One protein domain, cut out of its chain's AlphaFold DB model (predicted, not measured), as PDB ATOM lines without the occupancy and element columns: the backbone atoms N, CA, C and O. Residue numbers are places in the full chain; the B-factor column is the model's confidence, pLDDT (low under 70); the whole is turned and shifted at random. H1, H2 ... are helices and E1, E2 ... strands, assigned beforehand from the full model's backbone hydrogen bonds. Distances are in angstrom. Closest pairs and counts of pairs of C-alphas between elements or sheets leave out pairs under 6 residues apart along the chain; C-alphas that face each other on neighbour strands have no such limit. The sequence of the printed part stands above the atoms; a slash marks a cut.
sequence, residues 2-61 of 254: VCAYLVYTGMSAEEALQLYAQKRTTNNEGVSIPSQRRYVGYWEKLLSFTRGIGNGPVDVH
ATOM      1  N   VAL A   2     191.703 156.935 240.039       96.25
ATOM      2  CA  VAL A   2     192.206 158.065 240.856       96.25
ATOM      3  C   VAL A   2     191.141 159.148 241.073       96.25
ATOM      4  O   VAL A   2     190.852 159.475 242.213       96.25
ATOM      5  N   CYS A   3     190.471 159.626 240.015       97.38
ATOM      6  CA  CYS A   3     189.388 160.609 240.172       97.38
ATOM      7  C   CYS A   3     188.236 160.102 241.053       97.38
ATOM      8  O   CYS A   3     187.704 160.869 241.832       97.38
ATOM      9  N   ALA A   4     187.879 158.813 240.980       97.06
ATOM     10  CA  ALA A   4     186.824 158.247 241.824       97.06
ATOM     11  C   ALA A   4     187.221 158.238 243.310       97.06
ATOM     12  O   ALA A   4     186.392 158.507 244.170       97.06
ATOM     13  N   TYR A   5     188.501 157.993 243.608       96.00
ATOM     14  CA  TYR A   5     189.028 158.127 244.965       96.00
ATOM     15  C   TYR A   5     189.001 159.584 245.449       96.00
ATOM     16  O   TYR A   5     188.558 159.845 246.557       96.00
ATOM     17  N   LEU A   6     189.405 160.542 244.610       95.25
ATOM     18  CA  LEU A   6     189.329 161.967 244.956       95.25
ATOM     19  C   LEU A   6     187.882 162.410 245.231       95.25
ATOM     20  O   LEU A   6     187.626 163.127 246.196       95.25
ATOM     21  N   VAL A   7     186.934 161.913 244.433       95.94
ATOM     22  CA  VAL A   7     185.500 162.114 244.667       95.94
ATOM     23  C   VAL A   7     185.070 161.503 245.998       95.94
ATOM     24  O   VAL A   7     184.425 162.169 246.795       95.94
ATOM     25  N   TYR A   8     185.517 160.283 246.302       93.25
ATOM     26  CA  TYR A   8     185.275 159.648 247.601       93.25
ATOM     27  C   TYR A   8     185.830 160.456 248.784       93.25
ATOM     28  O   TYR A   8     185.267 160.420 249.868       93.25
ATOM     29  N   THR A   9     186.891 161.242 248.587       91.62
ATOM     30  CA  THR A   9     187.430 162.140 249.623       91.62
ATOM     31  C   THR A   9     186.707 163.489 249.739       91.62
ATOM     32  O   THR A   9     187.140 164.327 250.525       91.62
ATOM     33  N   GLY A  10     185.629 163.715 248.980       90.56
ATOM     34  CA  GLY A  10     184.795 164.919 249.077       90.56
ATOM     35  C   GLY A  10     184.979 165.954 247.964       90.56
ATOM     36  O   GLY A  10     184.427 167.043 248.076       90.56
ATOM     37  N   MET A  11     185.735 165.655 246.900       94.50
ATOM     38  CA  MET A  11     185.775 166.518 245.707       94.50
ATOM     39  C   MET A  11     184.583 166.253 244.790       94.50
ATOM     40  O   MET A  11     184.098 165.124 244.712       94.50
ATOM     41  N   SER A  12     184.184 167.253 244.005       96.12
ATOM     42  CA  SER A  12     183.268 166.993 242.893       96.12
ATOM     43  C   SER A  12     183.946 166.177 241.784       96.12
ATOM     44  O   SER A  12     185.175 166.174 241.627       96.12
ATOM     45  N   ALA A  13     183.150 165.490 240.965       97.00
ATOM     46  CA  ALA A  13     183.639 164.743 239.810       97.00
ATOM     47  C   ALA A  13     184.414 165.641 238.840       97.00
ATOM     48  O   ALA A  13     185.450 165.232 238.310       97.00
ATOM     49  N   GLU A  14     183.931 166.864 238.616       96.50
ATOM     50  CA  GLU A  14     184.569 167.836 237.731       96.50
ATOM     51  C   GLU A  14     185.937 168.277 238.263       96.50
ATOM     52  O   GLU A  14     186.933 168.186 237.537       96.50
ATOM     53  N   GLU A  15     186.016 168.658 239.540       96.69
ATOM     54  CA  GLU A  15     187.272 169.047 240.190       96.69
ATOM     55  C   GLU A  15     188.276 167.897 240.193       96.69
ATOM     56  O   GLU A  15     189.437 168.083 239.826       96.69
ATOM     57  N   ALA A  16     187.838 166.684 240.535       97.56
ATOM     58  CA  ALA A  16     188.693 165.505 240.549       97.56
ATOM     59  C   ALA A  16     189.249 165.165 239.154       97.56
ATOM     60  O   ALA A  16     190.414 164.771 239.016       97.56
ATOM     61  N   LEU A  17     188.430 165.299 238.105       97.12
ATOM     62  CA  LEU A  17     188.847 165.094 236.715       97.12
ATOM     63  C   LEU A  17     189.854 166.162 236.265       97.12
ATOM     64  O   LEU A  17     190.852 165.823 235.620       97.12
ATOM     65  N   GLN A  18     189.613 167.426 236.616       96.19
ATOM     66  CA  GLN A  18     190.460 168.563 236.252       96.19
ATOM     67  C   GLN A  18     191.794 168.545 237.013       96.19
ATOM     68  O   GLN A  18     192.852 168.676 236.400       96.19
ATOM     69  N   LEU A  19     191.777 168.281 238.322       96.06
ATOM     70  CA  LEU A  19     192.985 168.126 239.133       96.06
ATOM     71  C   LEU A  19     193.858 166.983 238.605       96.06
ATOM     72  O   LEU A  19     195.070 167.140 238.453       96.06
ATOM     73  N   TYR A  20     193.249 165.839 238.279       96.31
ATOM     74  CA  TYR A  20     193.981 164.720 237.692       96.31
ATOM     75  C   TYR A  20     194.630 165.101 236.356       96.31
ATOM     76  O   TYR A  20     195.799 164.783 236.139       96.31
ATOM     77  N   ALA A  21     193.911 165.808 235.479       95.06
ATOM     78  CA  ALA A  21     194.443 166.268 234.201       95.06
ATOM     79  C   ALA A  21     195.659 167.192 234.375       95.06
ATOM     80  O   ALA A  21     196.703 166.934 233.770       95.06
ATOM     81  N   GLN A  22     195.566 168.178 235.269       94.75
ATOM     82  CA  GLN A  22     196.649 169.119 235.571       94.75
ATOM     83  C   GLN A  22     197.882 168.443 236.171       94.75
ATOM     84  O   GLN A  22     199.012 168.796 235.845       94.75
ATOM     85  N   LYS A  23     197.686 167.481 237.079       94.25
ATOM     86  CA  LYS A  23     198.799 166.824 237.780       94.25
ATOM     87  C   LYS A  23     199.465 165.740 236.942       94.25
ATOM     88  O   LYS A  23     200.661 165.506 237.094       94.25
ATOM     89  N   ARG A  24     198.706 165.048 236.087       92.75
ATOM     90  CA  ARG A  24     199.204 163.887 235.338       92.75
ATOM     91  C   ARG A  24     199.747 164.234 233.954       92.75
ATOM     92  O   ARG A  24     200.539 163.446 233.428       92.75
ATOM     93  N   THR A  25     199.307 165.341 233.353       91.25
ATOM     94  CA  THR A  25     199.586 165.684 231.948       91.25
ATOM     95  C   THR A  25     200.016 167.136 231.785       91.25
ATOM     96  O   THR A  25     199.644 167.992 232.577       91.25
ATOM     97  N   THR A  26     200.787 167.426 230.738       86.88
ATOM     98  CA  THR A  26     201.246 168.787 230.406       86.88
ATOM     99  C   THR A  26     200.290 169.536 229.477       86.88
ATOM    100  O   THR A  26     200.392 170.751 229.348       86.88
ATOM    101  N   ASN A  27     199.357 168.829 228.835       88.06
ATOM    102  CA  ASN A  27     198.374 169.371 227.893       88.06
ATOM    103  C   ASN A  27     196.944 169.419 228.465       88.06
ATOM    104  O   ASN A  27     196.000 169.707 227.736       88.06
ATOM    105  N   ASN A  28     196.787 169.124 229.761       83.75
ATOM    106  CA  ASN A  28     195.505 169.026 230.461       83.75
ATOM    107  C   ASN A  28     194.543 167.961 229.881       83.75
ATOM    108  O   ASN A  28     193.329 168.030 230.075       83.75
ATOM    109  N   GLU A  29     195.070 166.937 229.204       85.62
ATOM    110  CA  GLU A  29     194.298 165.798 228.698       85.62
ATOM    111  C   GLU A  29     194.397 164.592 229.644       85.62
ATOM    112  O   GLU A  29     195.006 163.572 229.330       85.62
ATOM    113  N   GLY A  30     193.780 164.692 230.825       90.81
ATOM    114  CA  GLY A  30     193.719 163.589 231.791       90.81
ATOM    115  C   GLY A  30     192.791 162.452 231.348       90.81
ATOM    116  O   GLY A  30     193.151 161.568 230.573       90.81
ATOM    117  N   VAL A  31     191.565 162.442 231.876       93.69
ATOM    118  CA  VAL A  31     190.523 161.491 231.458       93.69
ATOM    119  C   VAL A  31     189.721 162.118 230.320       93.69
ATOM    120  O   VAL A  31     188.821 162.931 230.550       93.69
ATOM    121  N   SER A  32     190.069 161.749 229.088       93.00
ATOM    122  CA  SER A  32     189.495 162.320 227.862       93.00
ATOM    123  C   SER A  32     188.364 161.495 227.244       93.00
ATOM    124  O   SER A  32     187.624 162.011 226.415       93.00
ATOM    125  N   ILE A  33     188.192 160.226 227.634       96.75
ATOM    126  CA  ILE A  33     187.113 159.371 227.114       96.75
ATOM    127  C   ILE A  33     185.789 159.748 227.807       96.75
ATOM    128  O   ILE A  33     185.699 159.584 229.029       96.75
ATOM    129  N   PRO A  34     184.752 160.199 227.072       98.00
ATOM    130  CA  PRO A  34     183.488 160.646 227.662       98.00
ATOM    131  C   PRO A  34     182.823 159.633 228.593       98.00
ATOM    132  O   PRO A  34     182.430 159.997 229.700       98.00
ATOM    133  N   SER A  35     182.766 158.349 228.227       98.25
ATOM    134  CA  SER A  35     182.183 157.340 229.119       98.25
ATOM    135  C   SER A  35     182.985 157.151 230.408       98.25
ATOM    136  O   SER A  35     182.392 156.888 231.445       98.25
ATOM    137  N   GLN A  36     184.310 157.335 230.402       97.88
ATOM    138  CA  GLN A  36     185.086 157.281 231.649       97.88
ATOM    139  C   GLN A  36     184.721 158.445 232.575       97.88
ATOM    140  O   GLN A  36     184.527 158.235 233.769       97.88
ATOM    141  N   ARG A  37     184.572 159.656 232.023       97.94
ATOM    142  CA  ARG A  37     184.126 160.844 232.773       97.94
ATOM    143  C   ARG A  37     182.709 160.648 233.320       97.94
ATOM    144  O   ARG A  37     182.468 160.917 234.492       97.94
ATOM    145  N   ARG A  38     181.804 160.093 232.503       97.94
ATOM    146  CA  ARG A  38     180.427 159.744 232.890       97.94
ATOM    147  C   ARG A  38     180.392 158.825 234.109       97.94
ATOM    148  O   ARG A  38     179.609 159.075 235.012       97.94
ATOM    149  N   TYR A  39     181.256 157.811 234.165       97.88
ATOM    150  CA  TYR A  39     181.310 156.885 235.302       97.88
ATOM    151  C   TYR A  39     181.885 157.526 236.576       97.88
ATOM    152  O   TYR A  39     181.502 157.123 237.669       97.88
ATOM    153  N   VAL A  40     182.746 158.547 236.469       98.06
ATOM    154  CA  VAL A  40     183.145 159.353 237.641       98.06
ATOM    155  C   VAL A  40     181.956 160.172 238.157       98.06
ATOM    156  O   VAL A  40     181.723 160.197 239.358       98.06
ATOM    157  N   GLY A  41     181.159 160.763 237.262       97.38
ATOM    158  CA  GLY A  41     179.923 161.458 237.645       97.38
ATOM    159  C   GLY A  41     178.828 160.520 238.170       97.38
ATOM    160  O   GLY A  41     178.050 160.898 239.035       97.38
ATOM    161  N   TYR A  42     178.758 159.277 237.686       96.75
ATOM    162  CA  TYR A  42     177.907 158.253 238.297       96.75
ATOM    163  C   TYR A  42     178.353 157.948 239.718       96.75
ATOM    164  O   TYR A  42     177.507 157.920 240.598       96.75
ATOM    165  N   TRP A  43     179.655 157.771 239.942       96.75
ATOM    166  CA  TRP A  43     180.202 157.508 241.269       96.75
ATOM    167  C   TRP A  43     179.884 158.623 242.267       96.75
ATOM    168  O   TRP A  43     179.400 158.324 243.348       96.75
ATOM    169  N   GLU A  44     180.067 159.886 241.880       95.88
ATOM    170  CA  GLU A  44     179.698 161.053 242.696       95.88
ATOM    171  C   GLU A  44     178.240 161.002 243.173       95.88
ATOM    172  O   GLU A  44     177.976 161.211 244.351       95.88
ATOM    173  N   LYS A  45     177.301 160.636 242.290       93.88
ATOM    174  CA  LYS A  45     175.868 160.527 242.624       93.88
ATOM    175  C   LYS A  45     175.537 159.424 243.628       93.88
ATOM    176  O   LYS A  45     174.432 159.421 244.154       93.88
ATOM    177  N   LEU A  46     176.434 158.461 243.834       93.94
ATOM    178  CA  LEU A  46     176.224 157.374 244.794       93.94
ATOM    179  C   LEU A  46     176.748 157.722 246.185       93.94
ATOM    180  O   LEU A  46     176.527 156.945 247.108       93.94
ATOM    181  N   LEU A  47     177.466 158.835 246.339       92.62
ATOM    182  CA  LEU A  47     178.055 159.227 247.611       92.62
ATOM    183  C   LEU A  47     177.162 160.224 248.338       92.62
ATOM    184  O   LEU A  47     176.633 161.161 247.748       92.62
ATOM    185  N   SER A  48     177.045 160.045 249.646       87.88
ATOM    186  CA  SER A  48     176.438 161.011 250.553       87.88
ATOM    187  C   SER A  48     177.420 161.344 251.668       87.88
ATOM    188  O   SER A  48     178.021 160.466 252.287       87.88
ATOM    189  N   PHE A  49     177.613 162.643 251.896       83.00
ATOM    190  CA  PHE A  49     178.541 163.155 252.898       83.00
ATOM    191  C   PHE A  49     177.745 163.679 254.089       83.00
ATOM    192  O   PHE A  49     177.057 164.699 253.986       83.00
ATOM    193  N   THR A  50     177.844 163.009 255.237       75.12
ATOM    194  CA  THR A  50     177.230 163.498 256.475       75.12
ATOM    195  C   THR A  50     177.907 164.801 256.896       75.12
ATOM    196  O   THR A  50     179.091 164.811 257.245       75.12
ATOM    197  N   ARG A  51     177.173 165.919 256.870       61.31
ATOM    198  CA  ARG A  51     177.670 167.218 257.344       61.31
ATOM    199  C   ARG A  51     177.691 167.236 258.877       61.31
ATOM    200  O   ARG A  51     176.722 167.630 259.513       61.31
ATOM    201  N   GLY A  52     178.806 166.802 259.460       58.50
ATOM    202  CA  GLY A  52     179.114 166.898 260.888       58.50
ATOM    203  C   GLY A  52     180.568 167.319 261.108       58.50
ATOM    204  O   GLY A  52     181.395 167.206 260.207       58.50
ATOM    205  N   ILE A  53     180.884 167.855 262.291       48.50
ATOM    206  CA  ILE A  53     182.249 168.253 262.669       48.50
ATOM    207  C   ILE A  53     183.105 166.982 262.773       48.50
ATOM    208  O   ILE A  53     183.066 166.273 263.775       48.50
ATOM    209  N   GLY A  54     183.846 166.690 261.708       54.69
ATOM    210  CA  GLY A  54     184.698 165.511 261.567       54.69
ATOM    211  C   GLY A  54     184.381 164.762 260.277       54.69
ATOM    212  O   GLY A  54     183.217 164.633 259.911       54.69
ATOM    213  N   ASN A  55     185.420 164.282 259.587       62.22
ATOM    214  CA  ASN A  55     185.324 163.420 258.405       62.22
ATOM    215  C   ASN A  55     184.604 162.107 258.766       62.22
ATOM    216  O   ASN A  55     185.248 161.090 259.024       62.22
ATOM    217  N   GLY A  56     183.276 162.155 258.856       66.31
ATOM    218  CA  GLY A  56     182.429 160.990 259.053       66.31
ATOM    219  C   GLY A  56     182.567 160.004 257.889       66.31
ATOM    220  O   GLY A  56     183.102 160.361 256.833       66.31
ATOM    221  N   PRO A  57     182.131 158.750 258.077       72.69
ATOM    222  CA  PRO A  57     182.129 157.769 257.001       72.69
ATOM    223  C   PRO A  57     181.300 158.286 255.818       72.69
ATOM    224  O   PRO A  57     180.259 158.912 256.000       72.69
ATOM    225  N   VAL A  58     181.791 158.047 254.601       84.56
ATOM    226  CA  VAL A  58     181.052 158.361 253.376       84.56
ATOM    227  C   VAL A  58     180.058 157.240 253.136       84.56
ATOM    228  O   VAL A  58     180.457 156.080 252.996       84.56
ATOM    229  N   ASP A  59     178.780 157.589 253.061       87.56
ATOM    230  CA  ASP A  59     177.734 156.622 252.769       87.56
ATOM    231  C   ASP A  59     177.655 156.392 251.257       87.56
ATOM    232  O   ASP A  59     177.618 157.334 250.462       87.56
ATOM    233  N   VAL A  60     177.665 155.117 250.855       91.44
ATOM    234  CA  VAL A  60     177.589 154.700 249.449       91.44
ATOM    235  C   VAL A  60     176.225 154.073 249.185       91.44
ATOM    236  O   VAL A  60     175.957 152.935 249.572       91.44
ATOM    237  N   HIS A  61     175.374 154.796 248.470       90.62
ATOM    238  CA  HIS A  61     174.040 154.355 248.088       90.62
ATOM    239  C   HIS A  61     174.070 153.741 246.692       90.62
ATOM    240  O   HIS A  61     173.845 154.415 245.690       90.62
TER     241      HIS A  61
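Overview. This is residues 2 to 61 of the 254 residues of the protein "C2 tensin-type domain-containing protein" of Gossypium laxum (UniProt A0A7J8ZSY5). Two helices in a hairpin, H1 and H2, pack on a third, H3; a small strand hairpin, E1 and E2, makes one end of this elongated domain, and the H2 to H3 loop the other. The printed part has 60 residues, mostly helix, ordered H1, H2, H3, E1, E2. It is only just compact, close to loose: radius of gyration of the C-alphas 12.5 A, spans 38 by 22 by 13 A.

Arrangement. H1, residues 2 to 8, touches H2, residues 13 to 24; the closest C-alphas, of Cys 3 and Ala 16, are 5.0 A apart. Residues 40 to 44 of H3, residues 34 to 45, touch H1, the same way at a shallow tilt of 21 degrees. Every helix O i to N i+4 pair is within hydrogen-bond range. E1, residues 47 to 49, and E2, residues 58 to 60, are antiparallel, with N 48 and O 59 within hydrogen-bond range at 2.9 A.

Along the chain. H1 begins at C-alpha 2 (192.206, 158.065, 240.856). H3 spans 16.8 A. E2 ends at C-alpha 60 (177.589, 154.700, 249.449).

Size, cuts and confidence. The farthest C-alphas, of Asn 27 and Ile 53, are 38.3 A apart. The printed part has no cut. Residues 51 to 56 have pLDDT under 70.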